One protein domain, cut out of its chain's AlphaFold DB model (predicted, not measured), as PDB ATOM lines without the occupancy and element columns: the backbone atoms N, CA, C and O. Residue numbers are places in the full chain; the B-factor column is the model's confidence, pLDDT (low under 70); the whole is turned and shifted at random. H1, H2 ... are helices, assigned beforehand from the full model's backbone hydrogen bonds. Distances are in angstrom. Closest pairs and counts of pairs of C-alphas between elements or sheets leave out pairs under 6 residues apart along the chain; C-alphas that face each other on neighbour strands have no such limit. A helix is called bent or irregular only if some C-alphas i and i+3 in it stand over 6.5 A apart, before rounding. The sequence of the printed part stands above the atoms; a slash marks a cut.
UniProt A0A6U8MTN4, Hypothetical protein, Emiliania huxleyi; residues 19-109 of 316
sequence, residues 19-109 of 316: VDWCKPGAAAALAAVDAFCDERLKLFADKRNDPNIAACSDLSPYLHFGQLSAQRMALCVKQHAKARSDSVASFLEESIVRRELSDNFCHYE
ATOM      1  N   VAL A  19     -20.794  49.542  66.072       95.25
ATOM      2  CA  VAL A  19     -21.758  49.717  64.979       95.25
ATOM      3  C   VAL A  19     -23.152  49.240  65.396       95.25
ATOM      4  O   VAL A  19     -23.299  48.207  66.044       95.25
ATOM      5  N   ASP A  20     -24.194  49.942  64.957       94.31
ATOM      6  CA  ASP A  20     -25.597  49.654  65.298       94.31
ATOM      7  C   ASP A  20     -26.388  48.956  64.174       94.31
ATOM      8  O   ASP A  20     -27.450  48.379  64.407       94.31
ATOM      9  N   TRP A  21     -25.864  48.969  62.946       94.81
ATOM     10  CA  TRP A  21     -26.537  48.444  61.753       94.81
ATOM     11  C   TRP A  21     -26.191  46.981  61.428       94.81
ATOM     12  O   TRP A  21     -26.876  46.355  60.619       94.81
ATOM     13  N   CYS A  22     -25.129  46.425  62.024       94.44
ATOM     14  CA  CYS A  22     -24.612  45.087  61.727       94.44
ATOM     15  C   CYS A  22     -24.693  44.185  62.963       94.44
ATOM     16  O   CYS A  22     -23.806  44.198  63.814       94.44
ATOM     17  N   LYS A  23     -25.738  43.354  63.055       97.69
ATOM     18  CA  LYS A  23     -25.842  42.355  64.129       97.69
ATOM     19  C   LYS A  23     -24.756  41.282  63.947       97.69
ATOM     20  O   LYS A  23     -24.732  40.688  62.869       97.69
ATOM     21  N   PRO A  24     -23.909  40.981  64.950       97.81
ATOM     22  CA  PRO A  24     -22.851  39.979  64.821       97.81
ATOM     23  C   PRO A  24     -23.377  38.535  64.901       97.81
ATOM     24  O   PRO A  24     -24.468  38.264  65.410       97.81
ATOM     25  N   GLY A  25     -22.553  37.592  64.440       98.12
ATOM     26  CA  GLY A  25     -22.735  36.147  64.581       98.12
ATOM     27  C   GLY A  25     -23.182  35.437  63.300       98.12
ATOM     28  O   GLY A  25     -23.812  36.021  62.421       98.12
ATOM     29  N   ALA A  26     -22.893  34.135  63.214       98.38
ATOM     30  CA  ALA A  26     -23.104  33.333  62.002       98.38
ATOM     31  C   ALA A  26     -24.564  33.299  61.515       98.38
ATOM     32  O   ALA A  26     -24.818  33.322  60.311       98.38
ATOM     33  N   ALA A  27     -25.536  33.295  62.433       98.44
ATOM     34  CA  ALA A  27     -26.954  33.343  62.074       98.44
ATOM     35  C   ALA A  27     -27.331  34.668  61.389       98.44
ATOM     36  O   ALA A  27     -28.028  34.663  60.377       98.44
ATOM     37  N   ALA A  28     -26.836  35.797  61.909       98.56
ATOM     38  CA  ALA A  28     -27.049  37.103  61.294       98.56
ATOM     39  C   ALA A  28     -26.321  37.207  59.947       98.56
ATOM     40  O   ALA A  28     -26.876  37.738  58.989       98.56
ATOM     41  N   ALA A  29     -25.123  36.625  59.849       98.62
ATOM     42  CA  ALA A  29     -24.351  36.602  58.618       98.62
ATOM     43  C   ALA A  29     -25.056  35.838  57.483       98.62
ATOM     44  O   ALA A  29     -25.103  36.321  56.354       98.62
ATOM     45  N   LEU A  30     -25.640  34.670  57.775       98.44
ATOM     46  CA  LEU A  30     -26.427  33.912  56.796       98.44
ATOM     47  C   LEU A  30     -27.693  34.668  56.379       98.44
ATOM     48  O   LEU A  30     -27.950  34.795  55.186       98.44
ATOM     49  N   ALA A  31     -28.415  35.262  57.334       98.50
ATOM     50  CA  ALA A  31     -29.573  36.099  57.021       98.50
ATOM     51  C   ALA A  31     -29.199  37.308  56.141       98.50
ATOM     52  O   ALA A  31     -29.953  37.684  55.245       98.50
ATOM     53  N   ALA A  32     -28.018  37.900  56.348       98.50
ATOM     54  CA  ALA A  32     -27.512  38.984  55.512       98.50
ATOM     55  C   ALA A  32     -27.174  38.523  54.080       98.50
ATOM     56  O   ALA A  32     -27.385  39.288  53.134       98.50
ATOM     57  N   VAL A  33     -26.686  37.286  53.901       98.69
ATOM     58  CA  VAL A  33     -26.487  36.684  52.569       98.69
ATOM     59  C   VAL A  33     -27.825  36.541  51.855       98.69
ATOM     60  O   VAL A  33     -27.937  36.988  50.715       98.69
ATOM     61  N   ASP A  34     -28.832  35.983  52.527       98.38
ATOM     62  CA  ASP A  34     -30.166  35.786  51.951       98.38
ATOM     63  C   ASP A  34     -30.798  37.132  51.558       98.38
ATOM     64  O   ASP A  34     -31.183  37.324  50.406       98.38
ATOM     65  N   ALA A  35     -30.768  38.124  52.455       98.38
ATOM     66  CA  ALA A  35     -31.269  39.470  52.172       98.38
ATOM     67  C   ALA A  35     -30.541  40.135  50.988       98.38
ATOM     68  O   ALA A  35     -31.160  40.768  50.128       98.38
ATOM     69  N   PHE A  36     -29.213  39.985  50.893       98.69
ATOM     70  CA  PHE A  36     -28.465  40.466  49.729       98.69
ATOM     71  C   PHE A  36     -28.914  39.761  48.444       98.69
ATOM     72  O   PHE A  36     -29.208  40.432  47.449       98.69
ATOM     73  N   CYS A  37     -28.986  38.432  48.466       98.50
ATOM     74  CA  CYS A  37     -29.404  37.613  47.338       98.50
ATOM     75  C   CYS A  37     -30.822  37.940  46.872       98.50
ATOM     76  O   CYS A  37     -31.049  37.989  45.665       98.50
ATOM     77  N   ASP A  38     -31.756  38.235  47.767       97.44
ATOM     78  CA  ASP A  38     -33.143  38.508  47.402       97.44
ATOM     79  C   ASP A  38     -33.329  39.933  46.877       97.44
ATOM     80  O   ASP A  38     -33.887  40.137  45.787       97.44
ATOM     81  N   GLU A  39     -32.776  40.918  47.583       96.88
ATOM     82  CA  GLU A  39     -33.132  42.324  47.395       96.88
ATOM     83  C   GLU A  39     -32.152  43.093  46.506       96.88
ATOM     84  O   GLU A  39     -32.572  43.881  45.652       96.88
ATOM     85  N   ARG A  40     -30.845  42.864  46.680       98.31
ATOM     86  CA  ARG A  40     -29.794  43.781  46.201       98.31
ATOM     87  C   ARG A  40     -28.895  43.189  45.125       98.31
ATOM     88  O   ARG A  40     -28.427  43.929  44.265       98.31
ATOM     89  N   LEU A  41     -28.728  41.865  45.085       98.56
ATOM     90  CA  LEU A  41     -27.876  41.186  44.107       98.56
ATOM     91  C   LEU A  41     -28.251  41.556  42.668       98.56
ATOM     92  O   LEU A  41     -27.366  41.737  41.853       98.56
ATOM     93  N   LYS A  42     -29.537  41.755  42.350       97.94
ATOM     94  CA  LYS A  42     -29.985  42.190  41.009       97.94
ATOM     95  C   LYS A  42     -29.437  43.555  40.565       97.94
ATOM     96  O   LYS A  42     -29.473  43.853  39.380       97.94
ATOM     97  N   LEU A  43     -28.995  44.386  41.508       98.19
ATOM     98  CA  LEU A  43     -28.446  45.717  41.262       98.19
ATOM     99  C   LEU A  43     -26.914  45.708  41.224       98.19
ATOM    100  O   LEU A  43     -26.318  46.711  40.840       98.19
ATOM    101  N   PHE A  44     -26.265  44.624  41.663       98.56
ATOM    102  CA  PHE A  44     -24.844  44.639  42.002       98.56
ATOM    103  C   PHE A  44     -23.957  44.986  40.801       98.56
ATOM    104  O   PHE A  44     -23.129  45.888  40.913       98.56
ATOM    105  N   ALA A  45     -24.154  44.334  39.648       98.06
ATOM    106  CA  ALA A  45     -23.336  44.589  38.456       98.06
ATOM    107  C   ALA A  45     -23.350  46.071  38.044       98.06
ATOM    108  O   ALA A  45     -22.295  46.659  37.803       98.06
ATOM    109  N   ASP A  46     -24.535  46.680  38.036       97.56
ATOM    110  CA  ASP A  46     -24.725  48.021  37.485       97.56
ATOM    111  C   ASP A  46     -24.484  49.127  38.513       97.56
ATOM    112  O   ASP A  46     -24.064  50.231  38.162       97.56
ATOM    113  N   LYS A  47     -24.795  48.866  39.788       98.31
ATOM    114  CA  LYS A  47     -24.922  49.906  40.819       98.31
ATOM    115  C   LYS A  47     -23.910  49.811  41.956       98.31
ATOM    116  O   LYS A  47     -23.852  50.738  42.753       98.31
ATOM    117  N   ARG A  48     -23.047  48.787  42.025       97.88
ATOM    118  CA  ARG A  48     -22.020  48.664  43.092       97.88
ATOM    119  C   ARG A  48     -21.037  49.836  43.197       97.88
ATOM    120  O   ARG A  48     -20.339  49.954  44.196       97.88
ATOM    121  N   ASN A  49     -20.928  50.659  42.153       98.38
ATOM    122  CA  ASN A  49     -20.041  51.822  42.117       98.38
ATOM    123  C   ASN A  49     -20.754  53.143  42.443       98.38
ATOM    124  O   ASN A  49     -20.088  54.175  42.489       98.38
ATOM    125  N   ASP A  50     -22.069  53.123  42.671       98.62
ATOM    126  CA  ASP A  50     -22.837  54.298  43.074       98.62
ATOM    127  C   ASP A  50     -23.031  54.286  44.600       98.62
ATOM    128  O   ASP A  50     -23.807  53.472  45.108       98.62
ATOM    129  N   PRO A  51     -22.343  55.161  45.356       98.38
ATOM    130  CA  PRO A  51     -22.432  55.181  46.811       98.38
ATOM    131  C   PRO A  51     -23.794  55.645  47.348       98.38
ATOM    132  O   PRO A  51     -24.025  55.511  48.550       98.38
ATOM    133  N   ASN A  52     -24.689  56.161  46.498       98.31
ATOM    134  CA  ASN A  52     -26.056  56.529  46.875       98.31
ATOM    135  C   ASN A  52     -27.046  55.361  46.757       98.31
ATOM    136  O   ASN A  52     -28.209  55.500  47.136       98.31
ATOM    137  N   ILE A  53     -26.619  54.216  46.210       97.94
ATOM    138  CA  ILE A  53     -27.479  53.051  45.995       97.94
ATOM    139  C   ILE A  53     -27.010  51.901  46.882       97.94
ATOM    140  O   ILE A  53     -25.863  51.461  46.827       97.94
ATOM    141  N   ALA A  54     -27.938  51.338  47.657       96.25
ATOM    142  CA  ALA A  54     -27.704  50.145  48.464       96.25
ATOM    143  C   ALA A  54     -27.617  48.875  47.588       96.25
ATOM    144  O   ALA A  54     -28.487  48.012  47.632       96.25
ATOM    145  N   ALA A  55     -26.575  48.770  46.760       98.06
ATOM    146  CA  ALA A  55     -26.341  47.640  45.857       98.06
ATOM    147  C   ALA A  55     -25.321  46.627  46.401       98.06
ATOM    148  O   ALA A  55     -25.347  45.462  46.013       98.06
ATOM    149  N   CYS A  56     -24.416  47.057  47.285       98.00
ATOM    150  CA  CYS A  56     -23.400  46.197  47.895       98.00
ATOM    151  C   CYS A  56     -24.008  45.217  48.915       98.00
ATOM    152  O   CYS A  56     -25.096  45.448  49.428       98.00
ATOM    153  N   SER A  57     -23.291  44.137  49.240       98.25
ATOM    154  CA  SER A  57     -23.795  43.085  50.139       98.25
ATOM    155  C   SER A  57     -23.728  43.422  51.627       98.25
ATOM    156  O   SER A  57     -24.489  42.868  52.412       98.25
ATOM    157  N   ASP A  58     -22.826  44.328  52.013       97.62
ATOM    158  CA  ASP A  58     -22.471  44.607  53.410       97.62
ATOM    159  C   ASP A  58     -21.991  43.370  54.199       97.62
ATOM    160  O   ASP A  58     -22.085  43.334  55.419       97.62
ATOM    161  N   LEU A  59     -21.426  42.372  53.507       98.62
ATOM    162  CA  LEU A  59     -20.960  41.123  54.126       98.62
ATOM    163  C   LEU A  59     -19.516  41.161  54.646       98.62
ATOM    164  O   LEU A  59     -19.105  40.241  55.349       98.62
ATOM    165  N   SER A  60     -18.748  42.202  54.322       98.62
ATOM    166  CA  SER A  60     -17.343  42.321  54.732       98.62
ATOM    167  C   SER A  60     -17.099  42.225  56.248       98.62
ATOM    168  O   SER A  60     -16.138  41.545  56.599       98.62
ATOM    169  N   PRO A  61     -17.955  42.751  57.159       98.62
ATOM    170  CA  PRO A  61     -17.742  42.568  58.598       98.62
ATOM    171  C   PRO A  61     -17.796  41.087  59.004       98.62
ATOM    172  O   PRO A  61     -16.977  40.606  59.783       98.62
ATOM    173  N   TYR A  62     -18.742  40.332  58.436       98.81
ATOM    174  CA  TYR A  62     -18.908  38.909  58.737       98.81
ATOM    175  C   TYR A  62     -17.770  38.055  58.186       98.81
ATOM    176  O   TYR A  62     -17.365  37.088  58.828       98.81
ATOM    177  N   LEU A  63     -17.286  38.395  56.989       98.75
ATOM    178  CA  LEU A  63     -16.163  37.709  56.357       98.75
ATOM    179  C   LEU A  63     -14.869  37.948  57.140       98.75
ATOM    180  O   LEU A  63     -14.171  36.983  57.432       98.75
ATOM    181  N   HIS A  64     -14.605  39.199  57.530       98.62
ATOM    182  CA  HIS A  64     -13.421  39.587  58.298       98.62
ATOM    183  C   HIS A  64     -13.297  38.789  59.607       98.62
ATOM    184  O   HIS A  64     -12.277  38.159  59.868       98.62
ATOM    185  N   PHE A  65     -14.374  38.717  60.396       98.50
ATOM    186  CA  PHE A  65     -14.372  37.978  61.666       98.50
ATOM    187  C   PHE A  65     -14.611  36.464  61.525       98.50
ATOM    188  O   PHE A  65     -14.831  35.785  62.528       98.50
ATOM    189  N   GLY A  66     -14.651  35.917  60.304       98.44
ATOM    190  CA  GLY A  66     -14.910  34.490  60.076       98.44
ATOM    191  C   GLY A  66     -16.303  34.016  60.518       98.44
ATOM    192  O   GLY A  66     -16.546  32.818  60.645       98.44
ATOM    193  N   GLN A  67     -17.242  34.940  60.735       98.75
ATOM    194  CA  GLN A  67     -18.638  34.635  61.068       98.75
ATOM    195  C   GLN A  67     -19.399  34.090  59.848       98.75
ATOM    196  O   GLN A  67     -20.439  33.448  59.994       98.75
ATOM    197  N   LEU A  68     -18.863  34.323  58.647       98.69
ATOM    198  CA  LEU A  68     -19.331  33.778  57.382       98.69
ATOM    199  C   LEU A  68     -18.163  33.173  56.606       98.69
ATOM    200  O   LEU A  68     -17.180  33.847  56.321       98.69
ATOM    201  N   SER A  69     -18.302  31.917  56.181       98.69
ATOM    202  CA  SER A  69     -17.369  31.334  55.215       98.69
ATOM    203  C   SER A  69     -17.570  31.973  53.835       98.69
ATOM    204  O   SER A  69     -18.672  31.929  53.279       98.69
ATOM    205  N   ALA A  70     -16.493  32.498  53.245       98.50
ATOM    206  CA  ALA A  70     -16.513  33.037  51.884       98.50
ATOM    207  C   ALA A  70     -16.955  31.985  50.851       98.50
ATOM    208  O   ALA A  70     -17.743  32.281  49.952       98.50
ATOM    209  N   GLN A  71     -16.535  30.728  51.030       98.69
ATOM    210  CA  GLN A  71     -16.967  29.611  50.188       98.69
ATOM    211  C   GLN A  71     -18.478  29.368  50.309       98.69
ATOM    212  O   GLN A  71     -19.160  29.190  49.298       98.69
ATOM    213  N   ARG A  72     -19.028  29.392  51.534       98.62
ATOM    214  CA  ARG A  72     -20.478  29.259  51.758       98.62
ATOM    215  C   ARG A  72     -21.244  30.378  51.060       98.62
ATOM    216  O   ARG A  72     -22.191  30.090  50.335       98.62
ATOM    217  N   MET A  73     -20.814  31.623  51.243       98.69
ATOM    218  CA  MET A  73     -21.402  32.788  50.582       98.69
ATOM    219  C   MET A  73     -21.397  32.632  49.055       98.69
ATOM    220  O   MET A  73     -22.435  32.811  48.419       98.69
ATOM    221  N   ALA A  74     -20.262  32.240  48.466       98.62
ATOM    222  CA  ALA A  74     -20.143  32.024  47.027       98.62
ATOM    223  C   ALA A  74     -21.106  30.939  46.516       98.62
ATOM    224  O   ALA A  74     -21.752  31.122  45.483       98.62
ATOM    225  N   LEU A  75     -21.248  29.827  47.251       98.69
ATOM    226  CA  LEU A  75     -22.199  28.765  46.916       98.69
ATOM    227  C   LEU A  75     -23.650  29.256  46.952       98.69
ATOM    228  O   LEU A  75     -24.407  28.897  46.054       98.69
ATOM    229  N   CYS A  76     -24.032  30.072  47.940       98.31
ATOM    230  CA  CYS A  76     -25.374  30.654  48.018       98.31
ATOM    231  C   CYS A  76     -25.636  31.597  46.836       98.31
ATOM    232  O   CYS A  76     -26.584  31.393  46.082       98.31
ATOM    233  N   VAL A  77     -24.748  32.565  46.591       98.31
ATOM    234  CA  VAL A  77     -24.911  33.544  45.500       98.31
ATOM    235  C   VAL A  77     -24.956  32.861  44.128       98.31
ATOM    236  O   VAL A  77     -25.764  33.231  43.272       98.31
ATOM    237  N   LYS A  78     -24.156  31.807  43.917       98.25
ATOM    238  CA  LYS A  78     -24.128  31.043  42.659       98.25
ATOM    239  C   LYS A  78     -25.480  30.415  42.302       98.25
ATOM    240  O   LYS A  78     -25.760  30.239  41.116       98.25
ATOM    241  N   GLN A  79     -26.346  30.122  43.276       98.12
ATOM    242  CA  GLN A  79     -27.687  29.580  43.005       98.12
ATOM    243  C   GLN A  79     -28.556  30.552  42.191       98.12
ATOM    244  O   GLN A  79     -29.418  30.122  41.427       98.12
ATOM    245  N   HIS A  80     -28.269  31.855  42.263       98.06
ATOM    246  CA  HIS A  80     -28.994  32.897  41.537       98.06
ATOM    247  C   HIS A  80     -28.448  33.152  40.120       98.06
ATOM    248  O   HIS A  80     -28.994  33.991  39.400       98.06
ATOM    249  N   ALA A  81     -27.413  32.423  39.677       96.94
ATOM    250  CA  ALA A  81     -26.734  32.667  38.398       96.94
ATOM    251  C   ALA A  81     -27.668  32.590  37.181       96.94
ATOM    252  O   ALA A  81     -27.476  33.329  36.221       96.94
ATOM    253  N   LYS A  82     -28.709  31.745  37.225       96.88
ATOM    254  CA  LYS A  82     -29.692  31.632  36.132       96.88
ATOM    255  C   LYS A  82     -30.516  32.906  35.937       96.88
ATOM    256  O   LYS A  82     -30.878  33.220  34.813       96.88
ATOM    257  N   ALA A  83     -30.834  33.612  37.022       96.00
ATOM    258  CA  ALA A  83     -31.685  34.800  36.983       96.00
ATOM    259  C   ALA A  83     -30.880  36.110  36.934       96.00
ATOM    260  O   ALA A  83     -31.428  37.147  36.575       96.00
ATOM    261  N   ARG A  84     -29.614  36.086  37.371       95.69
ATOM    262  CA  ARG A  84     -28.805  37.285  37.647       95.69
ATOM    263  C   ARG A  84     -27.330  37.072  37.278       95.69
ATOM    264  O   ARG A  84     -26.452  37.410  38.070       95.69
ATOM    265  N   SER A  85     -27.060  36.473  36.115       96.81
ATOM    266  CA  SER A  85     -25.722  36.008  35.696       96.81
ATOM    267  C   SER A  85     -24.625  37.049  35.894       96.81
ATOM    268  O   SER A  85     -23.610  36.750  36.516       96.81
ATOM    269  N   ASP A  86     -24.858  38.277  35.435       98.06
ATOM    270  CA  ASP A  86     -23.830  39.320  35.393       98.06
ATOM    271  C   ASP A  86     -23.516  39.837  36.794       98.06
ATOM    272  O   ASP A  86     -22.357  40.029  37.163       98.06
ATOM    273  N   SER A  87     -24.550  39.982  37.625       98.56
ATOM    274  CA  SER A  87     -24.384  40.369  39.025       98.56
ATOM    275  C   SER A  87     -23.731  39.273  39.857       98.56
ATOM    276  O   SER A  87     -22.889  39.577  40.697       98.56
ATOM    277  N   VAL A  88     -24.057  38.002  39.604       98.69
ATOM    278  CA  VAL A  88     -23.382  36.867  40.249       98.69
ATOM    279  C   VAL A  88     -21.915  36.810  39.831       98.69
ATOM    280  O   VAL A  88     -21.053  36.718  40.698       98.69
ATOM    281  N   ALA A  89     -21.613  36.914  38.536       98.62
ATOM    282  CA  ALA A  89     -20.241  36.909  38.040       98.62
ATOM    283  C   ALA A  89     -19.427  38.072  38.627       98.62
ATOM    284  O   ALA A  89     -18.349  37.849  39.174       98.62
ATOM    285  N   SER A  90     -19.974  39.293  38.601       98.50
ATOM    286  CA  SER A  90     -19.311  40.459  39.190       98.50
ATOM    287  C   SER A  90     -19.128  40.321  40.700       98.50
ATOM    288  O   SER A  90     -18.118  40.786  41.215       98.50
ATOM    289  N   PHE A  91     -20.075  39.720  41.424       98.75
ATOM    290  CA  PHE A  91     -19.938  39.517  42.865       98.75
ATOM    291  C   PHE A  91     -18.877  38.465  43.198       98.75
ATOM    292  O   PHE A  91     -18.094  38.660  44.127       98.75
ATOM    293  N   LEU A  92     -18.825  37.357  42.452       98.69
ATOM    294  CA  LEU A  92     -17.830  36.301  42.656       98.69
ATOM    295  C   LEU A  92     -16.410  36.762  42.302       98.69
ATOM    296  O   LEU A  92     -15.473  36.374  42.989       98.69
ATOM    297  N   GLU A  93     -16.246  37.635  41.307       98.69
ATOM    298  CA  GLU A  93     -14.958  38.284  41.020       98.69
ATOM    299  C   GLU A  93     -14.441  39.065  42.242       98.69
ATOM    300  O   GLU A  93     -13.310  38.877  42.680       98.69
ATOM    301  N   GLU A  94     -15.277  39.908  42.850       98.56
ATOM    302  CA  GLU A  94     -14.868  40.702  44.016       98.56
ATOM    303  C   GLU A  94     -14.675  39.823  45.268       98.56
ATOM    304  O   GLU A  94     -13.717  39.983  46.020       98.56
ATOM    305  N   SER A  95     -15.570  38.861  45.503       97.69
ATOM    306  CA  SER A  95     -15.579  38.074  46.745       97.69
ATOM    307  C   SER A  95     -14.647  36.860  46.767       97.69
ATOM    308  O   SER A  95     -14.316  36.378  47.855       97.69
ATOM    309  N   ILE A  96     -14.231  36.364  45.599       98.44
ATOM    310  CA  ILE A  96     -13.248  35.283  45.464       98.44
ATOM    311  C   ILE A  96     -11.936  35.873  44.965       98.44
ATOM    312  O   ILE A  96     -10.975  35.914  45.720       98.44
ATOM    313  N   VAL A  97     -11.900  36.370  43.724       98.69
ATOM    314  CA  VAL A  97     -10.639  36.747  43.067       98.69
ATOM    315  C   VAL A  97      -9.970  37.902  43.796       98.69
ATOM    316  O   VAL A  97      -8.832  37.760  44.226       98.69
ATOM    317  N   ARG A  98     -10.659  39.032  43.992       98.62
ATOM    318  CA  ARG A  98     -10.058  40.209  44.650       98.62
ATOM    319  C   ARG A  98      -9.737  39.952  46.119       98.62
ATOM    320  O   ARG A  98      -8.680  40.369  46.589       98.62
ATOM    321  N   ARG A  99     -10.621  39.239  46.817       98.69
ATOM    322  CA  ARG A  99     -10.429  38.897  48.228       98.69
ATOM    323  C   ARG A  99      -9.214  37.996  48.445       98.69
ATOM    324  O   ARG A  99      -8.339  38.322  49.233       98.69
ATOM    325  N   GLU A 100      -9.136  36.885  47.721       98.81
ATOM    326  CA  GLU A 100      -8.048  35.910  47.873       98.81
ATOM    327  C   GLU A 100      -6.741  36.397  47.241       98.81
ATOM    328  O   GLU A 100      -5.662  36.011  47.684       98.81
ATOM    329  N   LEU A 101      -6.807  37.300  46.256       98.81
ATOM    330  CA  LEU A 101      -5.630  38.020  45.771       98.81
ATOM    331  C   LEU A 101      -5.032  38.926  46.858       98.81
ATOM    332  O   LEU A 101      -3.817  39.099  46.899       98.81
ATOM    333  N   SER A 102      -5.858  39.459  47.760       98.88
ATOM    334  CA  SER A 102      -5.354  40.254  48.879       98.88
ATOM    335  C   SER A 102      -4.611  39.389  49.898       98.88
ATOM    336  O   SER A 102      -3.499  39.735  50.295       98.88
ATOM    337  N   ASP A 103      -5.160  38.214  50.235       98.81
ATOM    338  CA  ASP A 103      -4.454  37.206  51.042       98.81
ATOM    339  C   ASP A 103      -3.144  36.778  50.365       98.81
ATOM    340  O   ASP A 103      -2.109  36.686  51.021       98.81
ATOM    341  N   ASN A 104      -3.167  36.551  49.045       98.88
ATOM    342  CA  ASN A 104      -1.979  36.205  48.265       98.88
ATOM    343  C   ASN A 104      -0.878  37.264  48.415       98.88
ATOM    344  O   ASN A 104       0.259  36.906  48.713       98.88
ATOM    345  N   PHE A 105      -1.211  38.545  48.249       98.81
ATOM    346  CA  PHE A 105      -0.236  39.623  48.383       98.81
ATOM    347  C   PHE A 105       0.356  39.678  49.793       98.81
ATOM    348  O   PHE A 105       1.568  39.570  49.934       98.81
ATOM    349  N   CYS A 106      -0.473  39.743  50.837       98.75
ATOM    350  CA  CYS A 106       0.015  39.805  52.219       98.75
ATOM    351  C   CYS A 106       0.777  38.542  52.657       98.75
ATOM    352  O   CYS A 106       1.610  38.609  53.556       98.75
ATOM    353  N   HIS A 107       0.505  37.387  52.043       98.75
ATOM    354  CA  HIS A 107       1.235  36.151  52.319       98.75
ATOM    355  C   HIS A 107       2.623  36.122  51.666       98.75
ATOM    356  O   HIS A 107       3.575  35.643  52.280       98.75
ATOM    357  N   TYR A 108       2.736  36.591  50.420       98.75
ATOM    358  CA  TYR A 108       3.969  36.476  49.632       98.75
ATOM    359  C   TYR A 108       4.849  37.729  49.641       98.75
ATOM    360  O   TYR A 108       6.020  37.622  49.286       98.75
ATOM    361  N   GLU A 109       4.323  38.884  50.048       98.44
ATOM    362  CA  GLU A 109       5.064  40.138  50.179       98.44
ATOM    363  C   GLU A 109       5.155  40.540  51.660       98.44
ATOM    364  O   GLU A 109       4.192  41.081  52.203       98.44
TER     365      GLU A 109
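This is residues 19 to 109 of the 316 residues of the protein "Hypothetical protein" of Emiliania huxleyi (UniProt A0A6U8MTN4). The long helix H4 and the kinked helix H1 meet near one end of each as a V, while H3 folds back beside H4 and also packs on H1. The short H2 sits near H1 and H3, and residues 101 to 109 stick out, 101 to 108 of them belonging to H4. The printed part has 91 residues, with four named helices in the order H1, H2, H3, H4 and no named strand: all helix. It is compact, with a radius of gyration of the C-alphas of 13.2 A and spans of 37 by 29 by 27 A.

H4, residues 85 to 108, measures 32.8 A from C-alpha 85 to C-alpha 108 at (3.969, 36.476, 49.632). It is neither bent nor irregular, but only just: C-alphas 95 and 98 are 6.3 A apart. H3 is residues 70 to 78, 12.1 A. H1, residues 26 to 47, measures 27.0 A and begins with C-alpha 26 at (-23.104, 33.333, 62.002). It has a kink of 68 degrees near residue 40 and is irregular, with C-alphas 42 and 45 7.5 A apart. H2 is residues 60 to 64, 6.0 A.

H3 and H4 form a helical hairpin at a shallow tilt of 16 degrees, opposite ways; their closest C-alphas, Lys 78 and Val 88, are 6.3 A apart. H4 touches H1 with residues 86 to 91 alone, at a steep tilt of 65 degrees, opposite ways; the closest C-alphas, Ala 45 and Ser 87, are 4.4 A apart. H1 touches H3 with residues 33 to 37 alone, at a steep tilt of 52 degrees, the same way; the closest C-alphas, Cys 37 and Val 77, are 6.3 A apart. H2 is close to but not clearly touching H1, with the closest C-alphas, Ala 29 and Tyr 62, 5.9 A apart; H2 and H4 are apart. Every O i to N i+4 pair is within hydrogen-bond range in H2 and H3, against 13 of 18 in H1 and 18 of 20 in H4.

The farthest C-alphas, Ala 83 and Glu 109, are 39.4 A apart. The printed part has no cut; the link from H1 to H2, residues 48 to 59, is long. Mean pLDDT of the printed part is 98.1, and no printed residue is under 70.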